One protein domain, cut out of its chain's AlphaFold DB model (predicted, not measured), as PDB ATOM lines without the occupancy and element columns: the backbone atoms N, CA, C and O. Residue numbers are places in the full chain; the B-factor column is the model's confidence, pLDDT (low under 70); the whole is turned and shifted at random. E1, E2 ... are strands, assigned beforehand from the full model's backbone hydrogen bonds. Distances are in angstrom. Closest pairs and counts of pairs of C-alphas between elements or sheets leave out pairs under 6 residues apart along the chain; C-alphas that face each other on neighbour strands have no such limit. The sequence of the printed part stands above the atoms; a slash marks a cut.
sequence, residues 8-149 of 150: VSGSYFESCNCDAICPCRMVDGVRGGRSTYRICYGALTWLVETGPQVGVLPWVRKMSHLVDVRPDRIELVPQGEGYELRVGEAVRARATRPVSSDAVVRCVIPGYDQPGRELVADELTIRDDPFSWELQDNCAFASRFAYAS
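This is residues 8 to 149 of the 150 residues of an uncharacterized protein of Actinobacteria bacterium (UniProt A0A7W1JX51). One twisted sheet folds over on itself: E2, E1 and E9 cross E3, E4 and E5, the two parts partly face to face, and the long, bent E7 joins them. E6 and E8 pair with E7 near its two ends, and two long loops run round the outside, with residues 60 to 66 sticking out. The printed part has 142 residues, no named helix and nine named strands, E1 to E9 in chain order, all strand in class. The sheet is branched, its neighbour pairs antiparallel. It is compact, with a radius of gyration of the C-alphas of 14.6 A and spans of 39 by 38 by 30 A.

Start with E7, residues 111 to 128, 28.3 A long, which bends by 126 degrees at residue 114. Find C-alpha 8 at (179.591, 185.932, 115.706), where E1, residues 8 to 16, begins. E2 is residues 42 to 50, E3 74 to 79, E4 82 to 87, E5 91 to 98, E6 105 to 107 and E8 131 to 135. E9, residues 139 to 148, runs 28.8 A to C-alpha 148 at (185.122, 183.021, 114.216).

On one side of E7 look for E5, N 94 to O 123 at 2.8 A, and E6, N 116 to O 105 at 2.9 A; on the other side are E8, N 126 to O 133 at 2.9 A, and E9, N 119 to O 140 at 2.8 A. E3 E4 E5 and E6 E7 E8 are meanders, each strand the antiparallel neighbour of the one before. The closest C-alphas of E1 and E4, Phe 13 and Tyr 83, are 7.3 A apart.

The printed part has no cut. The links E1 to E2 and E2 to E3 are long, and residues 52 to 61 have pLDDT under 70.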
ATOM      1  N   VAL A   8     180.420 184.956 114.992       87.31
ATOM      2  CA  VAL A   8     179.591 185.932 115.706       87.31
ATOM      3  C   VAL A   8     180.115 187.339 115.449       87.31
ATOM      4  O   VAL A   8     181.312 187.602 115.563       87.31
ATOM      5  N   SER A   9     179.222 188.257 115.094       89.75
ATOM      6  CA  SER A   9     179.586 189.650 114.832       89.75
ATOM      7  C   SER A   9     178.493 190.614 115.261       89.75
ATOM      8  O   SER A   9     177.334 190.226 115.455       89.75
ATOM      9  N   GLY A  10     178.873 191.878 115.415       91.38
ATOM     10  CA  GLY A  10     177.937 192.926 115.774       91.38
ATOM     11  C   GLY A  10     178.605 194.226 116.191       91.38
ATOM     12  O   GLY A  10     179.724 194.539 115.771       91.38
ATOM     13  N   SER A  11     177.884 194.988 117.009       92.12
ATOM     14  CA  SER A  11     178.291 196.308 117.490       92.12
ATOM     15  C   SER A  11     178.749 196.246 118.943       92.12
ATOM     16  O   SER A  11     178.175 195.528 119.762       92.12
ATOM     17  N   TYR A  12     179.767 197.029 119.268       92.88
ATOM     18  CA  TYR A  12     180.281 197.205 120.615       92.88
ATOM     19  C   TYR A  12     180.247 198.685 120.989       92.88
ATOM     20  O   TYR A  12     180.677 199.536 120.207       92.88
ATOM     21  N   PHE A  13     179.751 198.979 122.185       95.75
ATOM     22  CA  PHE A  13     179.748 200.321 122.749       95.75
ATOM     23  C   PHE A  13     180.137 200.266 124.221       95.75
ATOM     24  O   PHE A  13     179.676 199.400 124.967       95.75
ATOM     25  N   GLU A  14     180.975 201.200 124.649       95.56
ATOM     26  CA  GLU A  14     181.305 201.367 126.057       95.56
ATOM     27  C   GLU A  14     181.489 202.830 126.435       95.56
ATOM     28  O   GLU A  14     181.825 203.673 125.603       95.56
ATOM     29  N   SER A  15     181.301 203.110 127.719       97.56
ATOM     30  CA  SER A  15     181.586 204.404 128.327       97.56
ATOM     31  C   SER A  15     182.148 204.189 129.723       97.56
ATOM     32  O   SER A  15     181.725 203.280 130.446       97.56
ATOM     33  N   CYS A  16     183.140 204.995 130.081       96.94
ATOM     34  CA  CYS A  16     183.908 204.836 131.304       96.94
ATOM     35  C   CYS A  16     184.268 206.177 131.921       96.94
ATOM     36  O   CYS A  16     184.445 207.160 131.214       96.94
ATOM     37  N   ASN A  17     184.516 206.196 133.226       97.50
ATOM     38  CA  ASN A  17     184.915 207.393 133.960       97.50
ATOM     39  C   ASN A  17     186.285 207.981 133.585       97.50
ATOM     40  O   ASN A  17     186.716 208.890 134.275       97.50
ATOM     41  N   CYS A  18     187.007 207.464 132.587       97.88
ATOM     42  CA  CYS A  18     188.280 208.055 132.159       97.88
ATOM     43  C   CYS A  18     188.061 209.310 131.314       97.88
ATOM     44  O   CYS A  18     186.980 209.519 130.768       97.88
ATOM     45  N   ASP A  19     189.124 210.084 131.131       96.62
ATOM     46  CA  ASP A  19     189.132 211.182 130.167       96.62
ATOM     47  C   ASP A  19     189.228 210.621 128.740       96.62
ATOM     48  O   ASP A  19     189.817 209.558 128.524       96.62
ATOM     49  N   ALA A  20     188.654 211.325 127.765       96.06
ATOM     50  CA  ALA A  20     188.772 210.983 126.351       96.06
ATOM     51  C   ALA A  20     190.047 211.620 125.748       96.06
ATOM     52  O   ALA A  20     190.293 212.807 125.936       96.06
ATOM     53  N   ILE A  21     190.894 210.923 124.985       96.69
ATOM     54  CA  ILE A  21     190.862 209.493 124.640       96.69
ATOM     55  C   ILE A  21     191.231 208.640 125.856       96.69
ATOM     56  O   ILE A  21     192.230 208.910 126.522       96.69
ATOM     57  N   CYS A  22     190.466 207.574 126.108       96.50
ATOM     58  CA  CYS A  22     190.685 206.701 127.254       96.50
ATOM     59  C   CYS A  22     192.113 206.122 127.250       96.50
ATOM     60  O   CYS A  22     192.522 205.488 126.274       96.50
ATOM     61  N   PRO A  23     192.880 206.238 128.350       95.69
ATOM     62  CA  PRO A  23     194.259 205.748 128.409       95.69
ATOM     63  C   PRO A  23     194.367 204.221 128.304       95.69
ATOM     64  O   PRO A  23     195.453 203.696 128.069       95.69
ATOM     65  N   CYS A  24     193.259 203.490 128.459       94.69
ATOM     66  CA  CYS A  24     193.198 202.044 128.249       94.69
ATOM     67  C   CYS A  24     193.211 201.653 126.759       94.69
ATOM     68  O   CYS A  24     193.417 200.480 126.436       94.69
ATOM     69  N   ARG A  25     192.967 202.604 125.848       95.81
ATOM     70  CA  ARG A  25     192.954 202.362 124.404       95.81
ATOM     71  C   ARG A  25     194.339 202.036 123.886       95.81
ATOM     72  O   ARG A  25     195.332 202.606 124.323       95.81
ATOM     73  N   MET A  26     194.388 201.175 122.876       96.62
ATOM     74  CA  MET A  26     195.535 201.166 121.981       96.62
ATOM     75  C   MET A  26     195.367 202.308 120.981       96.62
ATOM     76  O   MET A  26     194.351 202.362 120.290       96.62
ATOM     77  N   VAL A  27     196.358 203.189 120.899       96.94
ATOM     78  CA  VAL A  27     196.348 204.373 120.030       96.94
ATOM     79  C   VAL A  27     197.559 204.288 119.112       96.94
ATOM     80  O   VAL A  27     198.677 204.123 119.591       96.94
ATOM     81  N   ASP A  28     197.335 204.305 117.797       96.75
ATOM     82  CA  ASP A  28     198.393 204.220 116.773       96.75
ATOM     83  C   ASP A  28     199.373 203.051 116.989       96.75
ATOM     84  O   ASP A  28     200.585 203.150 116.807       96.75
ATOM     85  N   GLY A  29     198.831 201.908 117.417       94.75
ATOM     86  CA  GLY A  29     199.595 200.688 117.694       94.75
ATOM     87  C   GLY A  29     200.302 200.666 119.055       94.75
ATOM     88  O   GLY A  29     200.773 199.608 119.478       94.75
ATOM     89  N   VAL A  30     200.323 201.780 119.792       96.00
ATOM     90  CA  VAL A  30     200.838 201.836 121.164       96.00
ATOM     91  C   VAL A  30     199.781 201.286 122.113       96.00
ATOM     92  O   VAL A  30     198.656 201.780 122.157       96.00
ATOM     93  N   ARG A  31     200.120 200.233 122.868       93.69
ATOM     94  CA  ARG A  31     199.202 199.622 123.844       93.69
ATOM     95  C   ARG A  31     198.819 200.616 124.944       93.69
ATOM     96  O   ARG A  31     199.680 201.317 125.468       93.69
ATOM     97  N   GLY A  32     197.547 200.581 125.329       92.00
ATOM     98  CA  GLY A  32     197.016 201.364 126.438       92.00
ATOM     99  C   GLY A  32     197.531 200.925 127.807       92.00
ATOM    100  O   GLY A  32     198.035 199.814 127.990       92.00
ATOM    101  N   GLY A  33     197.391 201.831 128.769       92.12
ATOM    102  CA  GLY A  33     197.779 201.669 130.163       92.12
ATOM    103  C   GLY A  33     196.592 201.417 131.093       92.12
ATOM    104  O   GLY A  33     195.700 200.618 130.814       92.12
ATOM    105  N   ARG A  34     196.624 202.067 132.259       92.75
ATOM    106  CA  ARG A  34     195.575 201.984 133.289       92.75
ATOM    107  C   ARG A  34     194.546 203.096 133.097       92.75
ATOM    108  O   ARG A  34     194.832 204.077 132.419       92.75
ATOM    109  N   SER A  35     193.390 202.963 133.748       95.19
ATOM    110  CA  SER A  35     192.383 204.026 133.783       95.19
ATOM    111  C   SER A  35     192.946 205.317 134.381       95.19
ATOM    112  O   SER A  35     193.800 205.265 135.274       95.19
ATOM    113  N   THR A  36     192.421 206.466 133.940       96.88
ATOM    114  CA  THR A  36     192.818 207.800 134.428       96.88
ATOM    115  C   THR A  36     192.798 207.864 135.956       96.88
ATOM    116  O   THR A  36     193.743 208.329 136.590       96.88
ATOM    117  N   TYR A  37     191.752 207.296 136.561       95.25
ATOM    118  CA  TYR A  37     191.487 207.377 137.998       95.25
ATOM    119  C   TYR A  37     191.815 206.080 138.753       95.25
ATOM    120  O   TYR A  37     191.319 205.858 139.854       95.25
ATOM    121  N   ARG A  38     192.664 205.210 138.177       89.81
ATOM    122  CA  ARG A  38     193.081 203.875 138.677       89.81
ATOM    123  C   ARG A  38     191.977 202.816 138.783       89.81
ATOM    124  O   ARG A  38     192.270 201.635 138.611       89.81
ATOM    125  N   ILE A  39     190.742 203.227 139.063       91.00
ATOM    126  CA  ILE A  39     189.532 202.403 139.047       91.00
ATOM    127  C   ILE A  39     188.717 202.796 137.813       91.00
ATOM    128  O   ILE A  39     188.638 203.976 137.472       91.00
ATOM    129  N   CYS A  40     188.182 201.796 137.114       92.19
ATOM    130  CA  CYS A  40     187.302 201.989 135.968       92.19
ATOM    131  C   CYS A  40     185.860 201.722 136.406       92.19
ATOM    132  O   CYS A  40     185.522 200.583 136.730       92.19
ATOM    133  N   TYR A  41     185.037 202.768 136.418       93.94
ATOM    134  CA  TYR A  41     183.584 202.662 136.518       93.94
ATOM    135  C   TYR A  41     183.021 202.879 135.120       93.94
ATOM    136  O   TYR A  41     183.320 203.897 134.494       93.94
ATOM    137  N   GLY A  42     182.259 201.923 134.603       93.44
ATOM    138  CA  GLY A  42     181.794 202.000 133.227       93.44
ATOM    139  C   GLY A  42     180.728 200.978 132.887       93.44
ATOM    140  O   GLY A  42     180.522 200.004 133.610       93.44
ATOM    141  N   ALA A  43     180.079 201.222 131.756       93.88
ATOM    142  CA  ALA A  43     179.132 200.318 131.128       93.88
ATOM    143  C   ALA A  43     179.696 199.854 129.784       93.88
ATOM    144  O   ALA A  43     180.295 200.630 129.041       93.88
ATOM    145  N   LEU A  44     179.496 198.574 129.487       92.44
ATOM    146  CA  LEU A  44     179.993 197.891 128.297       92.44
ATOM    147  C   LEU A  44     178.822 197.131 127.681       92.44
ATOM    148  O   LEU A  44     178.061 196.492 128.406       92.44
ATOM    149  N   THR A  45     178.657 197.169 126.365       92.19
ATOM    150  CA  THR A  45     177.573 196.448 125.688       92.19
ATOM    151  C   THR A  45     178.027 195.883 124.354       92.19
ATOM    152  O   THR A  45     178.690 196.552 123.564       92.19
ATOM    153  N   TRP A  46     177.602 194.646 124.098       89.62
ATOM    154  CA  TRP A  46     177.672 193.995 122.798       89.62
ATOM    155  C   TRP A  46     176.254 193.799 122.286       89.62
ATOM    156  O   TRP A  46     175.445 193.136 122.936       89.62
ATOM    157  N   LEU A  47     175.969 194.331 121.105       90.31
ATOM    158  CA  LEU A  47     174.793 193.962 120.336       90.31
ATOM    159  C   LEU A  47     175.212 192.893 119.331       90.31
ATOM    160  O   LEU A  47     175.954 193.175 118.392       90.31
ATOM    161  N   VAL A  48     174.758 191.663 119.549       88.38
ATOM    162  CA  VAL A  48     175.047 190.532 118.663       88.38
ATOM    163  C   VAL A  48     174.043 190.540 117.524       88.38
ATOM    164  O   VAL A  48     172.845 190.379 117.739       88.38
ATOM    165  N   GLU A  49     174.539 190.738 116.310       89.50
ATOM    166  CA  GLU A  49     173.707 190.858 115.108       89.50
ATOM    167  C   GLU A  49     173.659 189.544 114.328       89.50
ATOM    168  O   GLU A  49     172.665 189.236 113.675       89.50
ATOM    169  N   THR A  50     174.725 188.746 114.410       87.56
ATOM    170  CA  THR A  50     174.808 187.431 113.768       87.56
ATOM    171  C   THR A  50     175.505 186.431 114.682       87.56
ATOM    172  O   THR A  50     176.403 186.799 115.437       87.56
ATOM    173  N   GLY A  51     175.124 185.155 114.572       80.69
ATOM    174  CA  GLY A  51     175.775 184.053 115.282       80.69
ATOM    175  C   GLY A  51     175.050 183.623 116.566       80.69
ATOM    176  O   GLY A  51     174.636 184.470 117.354       80.69
ATOM    177  N   PRO A  52     174.900 182.311 116.824       69.88
ATOM    178  CA  PRO A  52     174.099 181.818 117.946       69.88
ATOM    179  C   PRO A  52     174.854 181.707 119.288       69.88
ATOM    180  O   PRO A  52     174.260 181.272 120.271       69.88
ATOM    181  N   GLN A  53     176.154 182.036 119.363       63.59
ATOM    182  CA  GLN A  53     177.011 181.623 120.492       63.59
ATOM    183  C   GLN A  53     177.726 182.776 121.211       63.59
ATOM    184  O   GLN A  53     178.936 182.947 121.100       63.59
ATOM    185  N   VAL A  54     177.006 183.523 122.048       62.94
ATOM    186  CA  VAL A  54     177.636 184.526 122.935       62.94
ATOM    187  C   VAL A  54     178.407 183.863 124.089       62.94
ATOM    188  O   VAL A  54     179.452 184.345 124.509       62.94
ATOM    189  N   GLY A  55     177.942 182.704 124.576       60.78
ATOM    190  CA  GLY A  55     178.500 182.028 125.763       60.78
ATOM    191  C   GLY A  55     179.889 181.384 125.594       60.78
ATOM    192  O   GLY A  55     180.484 180.921 126.577       60.78
ATOM    193  N   VAL A  56     180.413 181.336 124.365       60.25
ATOM    194  CA  VAL A  56     181.784 180.872 124.071       60.25
ATOM    195  C   VAL A  56     182.783 182.024 123.981       60.25
ATOM    196  O   VAL A  56     183.981 181.781 123.846       60.25
ATOM    197  N   LEU A  57     182.316 183.272 124.081       64.06
ATOM    198  CA  LEU A  57     183.162 184.431 123.855       64.06
ATOM    199  C   LEU A  57     184.136 184.661 125.027       64.06
ATOM    200  O   LEU A  57     183.705 184.680 126.186       64.06
ATOM    201  N   PRO A  58     185.447 184.848 124.763       59.50
ATOM    202  CA  PRO A  58     186.479 184.868 125.804       59.50
ATOM    203  C   PRO A  58     186.274 185.921 126.901       59.50
ATOM    204  O   PRO A  58     186.596 185.666 128.062       59.50
ATOM    205  N   TRP A  59     185.724 187.095 126.574       65.94
ATOM    206  CA  TRP A  59     185.522 188.173 127.552       65.94
ATOM    207  C   TRP A  59     184.342 187.929 128.497       65.94
ATOM    208  O   TRP A  59     184.390 188.398 129.631       65.94
ATOM    209  N   VAL A  60     183.335 187.144 128.091       61.38
ATOM    210  CA  VAL A  60     182.208 186.744 128.961       61.38
ATOM    211  C   VAL A  60     182.702 185.903 130.144       61.38
ATOM    212  O   VAL A  60     182.110 185.920 131.217       61.38
ATOM    213  N   ARG A  61     183.820 185.186 129.972       63.19
ATOM    214  CA  ARG A  61     184.397 184.291 130.988       63.19
ATOM    215  C   ARG A  61     185.527 184.920 131.798       63.19
ATOM    216  O   ARG A  61     186.207 184.214 132.543       63.19
ATOM    217  N   LYS A  62     185.769 186.225 131.654       70.62
ATOM    218  CA  LYS A  62     186.805 186.902 132.435       70.62
ATOM    219  C   LYS A  62     186.452 186.810 133.921       70.62
ATOM    220  O   LYS A  62     185.334 187.119 134.323       70.62
ATOM    221  N   MET A  63     187.421 186.379 134.729       75.25
ATOM    222  CA  MET A  63     187.237 186.230 136.170       75.25
ATOM    223  C   MET A  63     186.782 187.564 136.774       75.25
ATOM    224  O   MET A  63     187.428 188.595 136.576       75.25
ATOM    225  N   SER A  64     185.653 187.536 137.471       83.12
ATOM    226  CA  SER A  64     185.019 188.703 138.077       83.12
ATOM    227  C   SER A  64     184.466 188.333 139.449       83.12
ATOM    228  O   SER A  64     184.121 187.179 139.707       83.12
ATOM    229  N   HIS A  65     184.399 189.316 140.345       88.31
ATOM    230  CA  HIS A  65     183.556 189.210 141.529       88.31
ATOM    231  C   HIS A  65     182.131 189.569 141.102       88.31
ATOM    232  O   HIS A  65     181.743 190.734 141.138       88.31
ATOM    233  N   LEU A  66     181.416 188.579 140.568       87.00
ATOM    234  CA  LEU A  66     180.068 188.760 140.044       87.00
ATOM    235  C   LEU A  66     179.112 189.130 141.184       87.00
ATOM    236  O   LEU A  66     178.936 188.341 142.110       87.00
ATOM    237  N   VAL A  67     178.520 190.321 141.100       89.12
ATOM    238  CA  VAL A  67     177.569 190.830 142.098       89.12
ATOM    239  C   VAL A  67     176.163 190.287 141.831       89.12
ATOM    240  O   VAL A  67     175.562 189.716 142.734       89.12
ATOM    241  N   ASP A  68     175.657 190.430 140.599       88.00
ATOM    242  CA  ASP A  68     174.320 189.972 140.192       88.00
ATOM    243  C   ASP A  68     174.221 189.807 138.656       88.00
ATOM    244  O   ASP A  68     175.063 190.322 137.913       88.00
ATOM    245  N   VAL A  69     173.199 189.090 138.175       88.75
ATOM    246  CA  VAL A  69     172.829 188.967 136.754       88.75
ATOM    247  C   VAL A  69     171.315 189.066 136.615       88.75
ATOM    248  O   VAL A  69     170.581 188.208 137.105       88.75
ATOM    249  N   ARG A  70     170.845 190.070 135.870       88.62
ATOM    250  CA  ARG A  70     169.416 190.295 135.622       88.62
ATOM    251  C   ARG A  70     169.127 190.414 134.127       88.62
ATOM    252  O   ARG A  70     169.864 191.111 133.429       88.62
ATOM    253  N   PRO A  71     168.078 189.749 133.614       91.31
ATOM    254  CA  PRO A  71     167.591 190.014 132.272       91.31
ATOM    255  C   PRO A  71     166.824 191.340 132.253       91.31
ATOM    256  O   PRO A  71     165.951 191.566 133.087       91.31
ATOM    257  N   ASP A  72     167.119 192.180 131.269       94.56
ATOM    258  CA  ASP A  72     166.372 193.406 130.990       94.56
ATOM    259  C   ASP A  72     166.434 193.708 129.485       94.56
ATOM    260  O   ASP A  72     167.195 193.087 128.731       94.56
ATOM    261  N   ARG A  73     165.616 194.650 129.023       94.06
ATOM    262  CA  ARG A  73     165.637 195.130 127.648       94.06
ATOM    263  C   ARG A  73     166.871 195.999 127.432       94.06
ATOM    264  O   ARG A  73     167.021 197.040 128.065       94.06
ATOM    265  N   ILE A  74     167.708 195.586 126.485       93.00
ATOM    266  CA  ILE A  74     168.878 196.337 126.027       93.00
ATOM    267  C   ILE A  74     168.538 196.980 124.686       93.00
ATOM    268  O   ILE A  74     168.149 196.295 123.739       93.00
ATOM    269  N   GLU A  75     168.705 198.291 124.594       94.56
ATOM    270  CA  GLU A  75     168.527 199.067 123.372       94.56
ATOM    271  C   GLU A  75     169.822 199.813 123.074       94.56
ATOM    272  O   GLU A  75     170.336 200.532 123.927       94.56
ATOM    273  N   LEU A  76     170.352 199.642 121.865       94.25
ATOM    274  CA  LEU A  76     171.533 200.356 121.393       94.25
ATOM    275  C   LEU A  76     171.166 201.063 120.090       94.25
ATOM    276  O   LEU A  76     171.085 200.445 119.030       94.25
ATOM    277  N   VAL A  77     170.885 202.358 120.189       93.69
ATOM    278  CA  VAL A  77     170.371 203.174 119.089       93.69
ATOM    279  C   VAL A  77     171.505 204.040 118.542       93.69
ATOM    280  O   VAL A  77     172.111 204.777 119.319       93.69
ATOM    281  N   PRO A  78     171.815 203.990 117.235       92.25
ATOM    282  CA  PRO A  78     172.805 204.881 116.635       92.25
ATOM    283  C   PRO A  78     172.447 206.359 116.838       92.25
ATOM    284  O   PRO A  78     171.298 206.761 116.655       92.25
ATOM    285  N   GLN A  79     173.437 207.176 117.191       89.81
ATOM    286  CA  GLN A  79     173.301 208.615 117.421       89.81
ATOM    287  C   GLN A  79     174.504 209.347 116.813       89.81
ATOM    288  O   GLN A  79     175.555 209.479 117.443       89.81
ATOM    289  N   GLY A  80     174.362 209.823 115.575       83.12
ATOM    290  CA  GLY A  80     175.491 210.388 114.833       83.12
ATOM    291  C   GLY A  80     176.593 209.343 114.632       83.12
ATOM    292  O   GLY A  80     176.326 208.270 114.098       83.12
ATOM    293  N   GLU A  81     177.815 209.646 115.078       84.12
ATOM    294  CA  GLU A  81     178.954 208.709 115.050       84.12
ATOM    295  C   GLU A  81     179.035 207.780 116.275       84.12
ATOM    296  O   GLU A  81     179.933 206.940 116.353       84.12
ATOM    297  N   GLY A  82     178.127 207.931 117.240       91.06
ATOM    298  CA  GLY A  82     178.082 207.110 118.443       91.06
ATOM    299  C   GLY A  82     176.729 206.447 118.654       91.06
ATOM    300  O   GLY A  82     176.029 206.094 117.702       91.06
ATOM    301  N   TYR A  83     176.372 206.245 119.918       95.38
ATOM    302  CA  TYR A  83     175.191 205.489 120.312       95.38
ATOM    303  C   TYR A  83     174.523 206.083 121.551       95.38
ATOM    304  O   TYR A  83     175.152 206.741 122.381       95.38
ATOM    305  N   GLU A  84     173.236 205.786 121.687       96.50
ATOM    306  CA  GLU A  84     172.528 205.770 122.957       96.50
ATOM    307  C   GLU A  84     172.256 204.314 123.354       96.50
ATOM    308  O   GLU A  84     171.556 203.583 122.654       96.50
ATOM    309  N   LEU A  85     172.817 203.910 124.488       97.12
ATOM    310  CA  LEU A  85     172.542 202.669 125.193       97.12
ATOM    311  C   LEU A  85     171.483 202.912 126.269       97.12
ATOM    312  O   LEU A  85     171.610 203.840 127.073       97.12
ATOM    313  N   ARG A  86     170.494 202.022 126.332       97.12
ATOM    314  CA  ARG A  86     169.546 201.900 127.442       97.12
ATOM    315  C   ARG A  86     169.458 200.446 127.884       97.12
ATOM    316  O   ARG A  86     169.345 199.558 127.042       97.12
ATOM    317  N   VAL A  87     169.496 200.216 129.192       96.19
ATOM    318  CA  VAL A  87     169.183 198.919 129.804       96.19
ATOM    319  C   VAL A  87     168.096 199.162 130.836       96.19
ATOM    320  O   VAL A  87     168.385 199.690 131.915       96.19
ATOM    321  N   GLY A  88     166.851 198.870 130.453       95.62
ATOM    322  CA  GLY A  88     165.668 199.243 131.227       95.62
ATOM    323  C   GLY A  88     165.728 200.699 131.700       95.62
ATOM    324  O   GLY A  88     165.968 201.617 130.913       95.62
ATOM    325  N   GLU A  89     165.555 200.897 133.007       94.50
ATOM    326  CA  GLU A  89     165.748 202.190 133.684       94.50
ATOM    327  C   GLU A  89     167.094 202.289 134.430       94.50
ATOM    328  O   GLU A  89     167.459 203.358 134.923       94.50
ATOM    329  N   ALA A  90     167.834 201.179 134.502       95.94
ATOM    330  CA  ALA A  90     169.031 201.026 135.322       95.94
ATOM    331  C   ALA A  90     170.273 201.670 134.697       95.94
ATOM    332  O   ALA A  90     171.098 202.239 135.411       95.94
ATOM    333  N   VAL A  91     170.429 201.584 133.373       97.12
ATOM    334  CA  VAL A  91     171.617 202.095 132.675       97.12
ATOM    335  C   VAL A  91     171.208 202.969 131.508       97.12
ATOM    336  O   VAL A  91     170.418 202.561 130.655       97.12
ATOM    337  N   ARG A  92     171.827 204.145 131.424       97.88
ATOM    338  CA  ARG A  92     171.782 204.999 130.241       97.88
ATOM    339  C   ARG A  92     173.184 205.478 129.909       97.88
ATOM    340  O   ARG A  92     173.884 205.971 130.782       97.88
ATOM    341  N   ALA A  93     173.603 205.341 128.660       97.88
ATOM    342  CA  ALA A  93     174.853 205.925 128.192       97.88
ATOM    343  C   ALA A  93     174.640 206.519 126.808       97.88
ATOM    344  O   ALA A  93     174.088 205.863 125.932       97.88
ATOM    345  N   ARG A  94     175.068 207.758 126.596       97.56
ATOM    346  CA  ARG A  94     174.897 208.461 125.330       97.56
ATOM    347  C   ARG A  94     176.192 209.154 124.963       97.56
ATOM    348  O   ARG A  94     176.750 209.894 125.764       97.56
ATOM    349  N   ALA A  95     176.655 208.932 123.742       97.38
ATOM    350  CA  ALA A  95     177.808 209.621 123.190       97.38
ATOM    351  C   ALA A  95     177.531 209.950 121.730       97.38
ATOM    352  O   ALA A  95     177.254 209.050 120.938       97.38
ATOM    353  N   THR A  96     177.583 211.232 121.382       91.00
ATOM    354  CA  THR A  96     177.250 211.703 120.027       91.00
ATOM    355  C   THR A  96     178.378 212.464 119.347       91.00
ATOM    356  O   THR A  96     178.301 212.738 118.150       91.00
ATOM    357  N   ARG A  97     179.441 212.789 120.091       93.06
ATOM    358  CA  ARG A  97     180.539 213.635 119.624       93.06
ATOM    359  C   ARG A  97     181.832 212.830 119.509       93.06
ATOM    360  O   ARG A  97     182.275 212.288 120.521       93.06
ATOM    361  N   PRO A  98     182.471 212.766 118.330       95.12
ATOM    362  CA  PRO A  98     183.804 212.191 118.203       95.12
ATOM    363  C   PRO A  98     184.852 213.060 118.897       95.12
ATOM    364  O   PRO A  98     184.747 214.289 118.934       95.12
ATOM    365  N   VAL A  99     185.895 212.417 119.421       96.38
ATOM    366  CA  VAL A  99     187.113 213.133 119.813       96.38
ATOM    367  C   VAL A  99     187.796 213.650 118.547       96.38
ATOM    368  O   VAL A  99     187.985 212.897 117.594       96.38
ATOM    369  N   SER A 100     188.187 214.926 118.538       94.50
ATOM    370  CA  SER A 100     188.915 215.538 117.420       94.50
ATOM    371  C   SER A 100     190.354 215.014 117.363       94.50
ATOM    372  O   SER A 100     191.262 215.611 117.940       94.50
ATOM    373  N   SER A 101     190.553 213.881 116.695       94.31
ATOM    374  CA  SER A 101     191.853 213.243 116.491       94.31
ATOM    375  C   SER A 101     191.821 212.340 115.258       94.31
ATOM    376  O   SER A 101     190.822 211.664 115.012       94.31
ATOM    377  N   ASP A 102     192.941 212.281 114.536       94.38
ATOM    378  CA  ASP A 102     193.149 211.359 113.411       94.38
ATOM    379  C   ASP A 102     193.754 210.011 113.849       94.38
ATOM    380  O   ASP A 102     194.019 209.141 113.019       94.38
ATOM    381  N   ALA A 103     193.988 209.829 115.153       96.06
ATOM    382  CA  ALA A 103     194.607 208.624 115.688       96.06
ATOM    383  C   ALA A 103     193.728 207.383 115.480       96.06
ATOM    384  O   ALA A 103     192.505 207.408 115.658       96.06
ATOM    385  N   VAL A 104     194.359 206.249 115.179       96.94
ATOM    386  CA  VAL A 104     193.661 204.970 115.043       96.94
ATOM    387  C   VAL A 104     193.532 204.316 116.412       96.94
ATOM    388  O   VAL A 104     194.500 203.799 116.975       96.94
ATOM    389  N   VAL A 105     192.304 204.292 116.923       97.00
ATOM    390  CA  VAL A 105     191.983 203.807 118.267       97.00
ATOM    391  C   VAL A 105     191.422 202.385 118.217       97.00
ATOM    392  O   VAL A 105     190.573 202.061 117.387       97.00
ATOM    393  N   ARG A 106     191.887 201.517 119.122       96.06
ATOM    394  CA  ARG A 106     191.414 200.134 119.294       96.06
ATOM    395  C   ARG A 106     191.172 199.816 120.764       96.06
ATOM    396  O   ARG A 106     191.824 200.369 121.653       96.06
ATOM    397  N   CYS A 107     190.278 198.867 121.019       92.19
ATOM    398  CA  CYS A 107     189.972 198.386 122.359       92.19
ATOM    399  C   CYS A 107     190.340 196.910 122.503       92.19
ATOM    400  O   CYS A 107     190.002 196.099 121.656       92.19
ATOM    401  N   VAL A 108     190.975 196.529 123.612       86.81
ATOM    402  CA  VAL A 108     191.284 195.112 123.877       86.81
ATOM    403  C   VAL A 108     190.029 194.261 124.111       86.81
ATOM    404  O   VAL A 108     190.092 193.042 124.007       86.81
ATOM    405  N   ILE A 109     188.899 194.890 124.439       86.62
ATOM    406  CA  ILE A 109     187.654 194.218 124.814       86.62
ATOM    407  C   ILE A 109     186.989 193.534 123.607       86.62
ATOM    408  O   ILE A 109     186.787 192.323 123.683       86.62
ATOM    409  N   PRO A 110     186.722 194.236 122.486       87.12
ATOM    410  CA  PRO A 110     186.394 193.607 121.218       87.12
ATOM    411  C   PRO A 110     187.636 193.047 120.489       87.12
ATOM    412  O   PRO A 110     187.491 192.428 119.443       87.12
ATOM    413  N   GLY A 111     188.845 193.196 121.033       80.88
ATOM    414  CA  GLY A 111     190.082 192.760 120.385       80.88
ATOM    415  C   GLY A 111     190.729 193.849 119.523       80.88
ATOM    416  O   GLY A 111     190.113 194.834 119.123       80.88
ATOM    417  N   TYR A 112     192.032 193.701 119.266       87.38
ATOM    418  CA  TYR A 112     192.819 194.683 118.505       87.38
ATOM    419  C   TYR A 112     192.699 194.527 116.977       87.38
ATOM    420  O   TYR A 112     193.404 195.211 116.234       87.38
ATOM    421  N   ASP A 113     191.849 193.628 116.495       84.94
ATOM    422  CA  ASP A 113     191.646 193.353 115.071       84.94
ATOM    423  C   ASP A 113     190.907 194.491 114.357       84.94
ATOM    424  O   ASP A 113     191.208 194.780 113.199       84.94
ATOM    425  N   GLN A 114     190.000 195.188 115.051       88.69
ATOM    426  CA  GLN A 114     189.164 196.228 114.453       88.69
ATOM    427  C   GLN A 114     189.379 197.601 115.102       88.69
ATOM    428  O   GLN A 114     189.335 197.723 116.331       88.69
ATOM    429  N   PRO A 115     189.620 198.661 114.301       95.19
ATOM    430  CA  PRO A 115     189.583 200.020 114.813       95.19
ATOM    431  C   PRO A 115     188.160 200.386 115.237       95.19
ATOM    432  O   PRO A 115     187.173 199.834 114.746       95.19
ATOM    433  N   GLY A 116     188.064 201.351 116.140       94.75
ATOM    434  CA  GLY A 116     186.804 201.974 116.510       94.75
ATOM    435  C   GLY A 116     186.922 203.485 116.558       94.75
ATOM    436  O   GLY A 116     187.932 204.073 116.164       94.75
ATOM    437  N   ARG A 117     185.862 204.108 117.053       95.44
ATOM    438  CA  ARG A 117     185.752 205.546 117.226       95.44
ATOM    439  C   ARG A 117     185.784 205.871 118.709       95.44
ATOM    440  O   ARG A 117     184.953 205.368 119.463       95.44
ATOM    441  N   GLU A 118     186.711 206.736 119.105       96.88
ATOM    442  CA  GLU A 118     186.639 207.382 120.410       96.88
ATOM    443  C   GLU A 118     185.659 208.559 120.346       96.88
ATOM    444  O   GLU A 118     185.670 209.365 119.410       96.88
ATOM    445  N   LEU A 119     184.813 208.637 121.360       97.44
ATOM    446  CA  LEU A 119     183.745 209.602 121.515       97.44
ATOM    447  C   LEU A 119     183.863 210.257 122.896       97.44
ATOM    448  O   LEU A 119     184.476 209.713 123.817       97.44
ATOM    449  N   VAL A 120     183.222 211.407 123.045       97.12
ATOM    450  CA  VAL A 120     182.959 212.015 124.347       97.12
ATOM    451  C   VAL A 120     181.537 211.645 124.755       97.12
ATOM    452  O   VAL A 120     180.590 211.854 123.990       97.12
ATOM    453  N   ALA A 121     181.395 211.060 125.941       97.25
ATOM    454  CA  ALA A 121     180.100 210.748 126.514       97.25
ATOM    455  C   ALA A 121     179.377 212.047 126.880       97.25
ATOM    456  O   ALA A 121     179.883 212.865 127.646       97.25
ATOM    457  N   ASP A 122     178.178 212.223 126.339       96.94
ATOM    458  CA  ASP A 122     177.264 213.278 126.771       96.94
ATOM    459  C   ASP A 122     176.603 212.897 128.105       96.94
ATOM    460  O   ASP A 122     176.197 213.766 128.865       96.94
ATOM    461  N   GLU A 123     176.489 211.593 128.378       97.44
ATOM    462  CA  GLU A 123     175.881 211.041 129.588       97.44
ATOM    463  C   GLU A 123     176.333 209.592 129.810       97.44
ATOM    464  O   GLU A 123     176.392 208.788 128.873       97.44
ATOM    465  N   LEU A 124     176.579 209.237 131.067       98.12
ATOM    466  CA  LEU A 124     176.635 207.869 131.564       98.12
ATOM    467  C   LEU A 124     176.001 207.833 132.957       98.12
ATOM    468  O   LEU A 124     176.558 208.354 133.919       98.12
ATOM    469  N   THR A 125     174.855 207.182 133.071       98.31
ATOM    470  CA  THR A 125     174.074 207.063 134.298       98.31
ATOM    471  C   THR A 125     173.881 205.599 134.652       98.31
ATOM    472  O   THR A 125     173.422 204.814 133.819       98.31
ATOM    473  N   ILE A 126     174.169 205.258 135.908       97.31
ATOM    474  CA  ILE A 126     173.865 203.960 136.512       97.31
ATOM    475  C   ILE A 126     172.983 204.190 137.738       97.31
ATOM    476  O   ILE A 126     173.326 204.985 138.613       97.31
ATOM    477  N   ARG A 127     171.839 203.507 137.776       96.38
ATOM    478  CA  ARG A 127     170.844 203.505 138.856       96.38
ATOM    479  C   ARG A 127     170.428 202.061 139.153       96.38
ATOM    480  O   ARG A 127     169.306 201.661 138.867       96.38
ATOM    481  N   ASP A 128     171.351 201.283 139.705       93.00
ATOM    482  CA  ASP A 128     171.124 199.893 140.118       93.00
ATOM    483  C   ASP A 128     171.922 199.617 141.393       93.00
ATOM    484  O   ASP A 128     173.151 199.583 141.363       93.00
ATOM    485  N   ASP A 129     171.228 199.492 142.528       89.44
ATOM    486  CA  ASP A 129     171.843 199.340 143.853       89.44
ATOM    487  C   ASP A 129     172.910 198.221 143.866       89.44
ATOM    488  O   ASP A 129     172.659 197.133 143.341       89.44
ATOM    489  N   PRO A 130     174.108 198.457 144.437       90.56
ATOM    490  CA  PRO A 130     174.538 199.635 145.207       90.56
ATOM    491  C   PRO A 130     175.111 200.785 144.356       90.56
ATOM    492  O   PRO A 130     175.664 201.748 144.890       90.56
ATOM    493  N   PHE A 131     175.042 200.692 143.028       91.56
ATOM    494  CA  PHE A 131     175.620 201.660 142.104       91.56
ATOM    495  C   PHE A 131     174.606 202.745 141.729       91.56
ATOM    496  O   PHE A 131     173.642 202.515 141.002       91.56
ATOM    497  N   SER A 132     174.856 203.965 142.202       95.56
ATOM    498  CA  SER A 132     174.065 205.145 141.851       95.56
ATOM    499  C   SER A 132     174.988 206.323 141.571       95.56
ATOM    500  O   SER A 132     175.579 206.888 142.493       95.56
ATOM    501  N   TRP A 133     175.182 206.638 140.293       96.25
ATOM    502  CA  TRP A 133     176.078 207.708 139.859       96.25
ATOM    503  C   TRP A 133     175.791 208.147 138.420       96.25
ATOM    504  O   TRP A 133     175.188 207.424 137.624       96.25
ATOM    505  N   GLU A 134     176.241 209.356 138.098       97.88
ATOM    506  CA  GLU A 134     176.121 209.980 136.784       97.88
ATOM    507  C   GLU A 134     177.444 210.656 136.417       97.88
ATOM    508  O   GLU A 134     178.082 211.282 137.265       97.88
ATOM    509  N   LEU A 135     177.855 210.504 135.162       97.75
ATOM    510  CA  LEU A 135     179.059 211.079 134.579       97.75
ATOM    511  C   LEU A 135     178.726 211.730 133.235       97.75
ATOM    512  O   LEU A 135     177.801 211.310 132.538       97.75
ATOM    513  N   GLN A 136     179.493 212.758 132.891       97.50
ATOM    514  CA  GLN A 136     179.421 213.487 131.627       97.50
ATOM    515  C   GLN A 136     180.841 213.905 131.222       97.50
ATOM    516  O   GLN A 136     181.739 213.948 132.067       97.50
ATOM    517  N   ASP A 137     181.042 214.189 129.935       97.00
ATOM    518  CA  ASP A 137     182.326 214.584 129.333       97.00
ATOM    519  C   ASP A 137     183.477 213.584 129.553       97.00
ATOM    520  O   ASP A 137     184.660 213.911 129.450       97.00
ATOM    521  N   ASN A 138     183.121 212.327 129.809       97.44
ATOM    522  CA  ASN A 138     184.041 211.213 129.980       97.44
ATOM    523  C   ASN A 138     184.228 210.408 128.679       97.44
ATOM    524  O   ASN A 138     183.647 210.701 127.633       97.44
ATOM    525  N   CYS A 139     185.054 209.367 128.752       97.62
ATOM    526  CA  CYS A 139     185.360 208.468 127.647       97.62
ATOM    527  C   CYS A 139     184.119 207.723 127.141       97.62
ATOM    528  O   CYS A 139     183.365 207.160 127.937       97.62
ATOM    529  N   ALA A 140     183.975 207.612 125.822       97.88
ATOM    530  CA  ALA A 140     183.131 206.613 125.183       97.88
ATOM    531  C   ALA A 140     183.819 206.035 123.943       97.88
ATOM    532  O   ALA A 140     184.686 206.664 123.338       97.88
ATOM    533  N   PHE A 141     183.443 204.821 123.557       97.00
ATOM    534  CA  PHE A 141     184.005 204.156 122.388       97.00
ATOM    535  C   PHE A 141     182.984 203.272 121.706       97.00
ATOM    536  O   PHE A 141     182.237 202.542 122.356       97.00
ATOM    537  N   ALA A 142     183.004 203.323 120.382       95.81
ATOM    538  CA  ALA A 142     182.164 202.522 119.515       95.81
ATOM    539  C   ALA A 142     183.028 201.737 118.530       95.81
ATOM    540  O   ALA A 142     183.922 202.294 117.892       95.81
ATOM    541  N   SER A 143     182.750 200.450 118.355       94.38
ATOM    542  CA  SER A 143     183.385 199.659 117.304       94.38
ATOM    543  C   SER A 143     182.480 198.544 116.804       94.38
ATOM    544  O   SER A 143     181.396 198.281 117.324       94.38
ATOM    545  N   ARG A 144     182.965 197.860 115.772       92.50
ATOM    546  CA  ARG A 144     182.459 196.558 115.348       92.50
ATOM    547  C   ARG A 144     183.287 195.455 116.005       92.50
ATOM    548  O   ARG A 144     184.385 195.711 116.502       92.50
ATOM    549  N   PHE A 145     182.742 194.246 116.020       90.19
ATOM    550  CA  PHE A 145     183.481 193.030 116.347       90.19
ATOM    551  C   PHE A 145     183.061 191.900 115.405       90.19
ATOM    552  O   PHE A 145     181.913 191.858 114.952       90.19
ATOM    553  N   ALA A 146     183.978 190.977 115.120       89.38
ATOM    554  CA  ALA A 146     183.704 189.772 114.345       89.38
ATOM    555  C   ALA A 146     184.672 188.657 114.759       89.38
ATOM    556  O   ALA A 146     185.869 188.749 114.508       89.38
ATOM    557  N   TYR A 147     184.149 187.600 115.376       85.50
ATOM    558  CA  TYR A 147     184.932 186.439 115.792       85.50
ATOM    559  C   TYR A 147     184.458 185.204 115.068       85.50
ATOM    560  O   TYR A 147     183.257 185.000 114.907       85.50
ATOM    561  N   ALA A 148     185.403 184.347 114.716       84.06
ATOM    562  CA  ALA A 148     185.122 183.021 114.216       84.06
ATOM    563  C   ALA A 148     186.170 182.035 114.737       84.06
ATOM    564  O   ALA A 148     187.296 182.429 115.047       84.06
ATOM    565  N   SER A 149     185.802 180.762 114.847       80.31
ATOM    566  CA  SER A 149     186.795 179.690 114.915       80.31
ATOM    567  C   SER A 149     187.405 179.467 113.535       80.31
ATOM    568  O   SER A 149     186.687 179.568 112.538       80.31
TER     569      SER A 149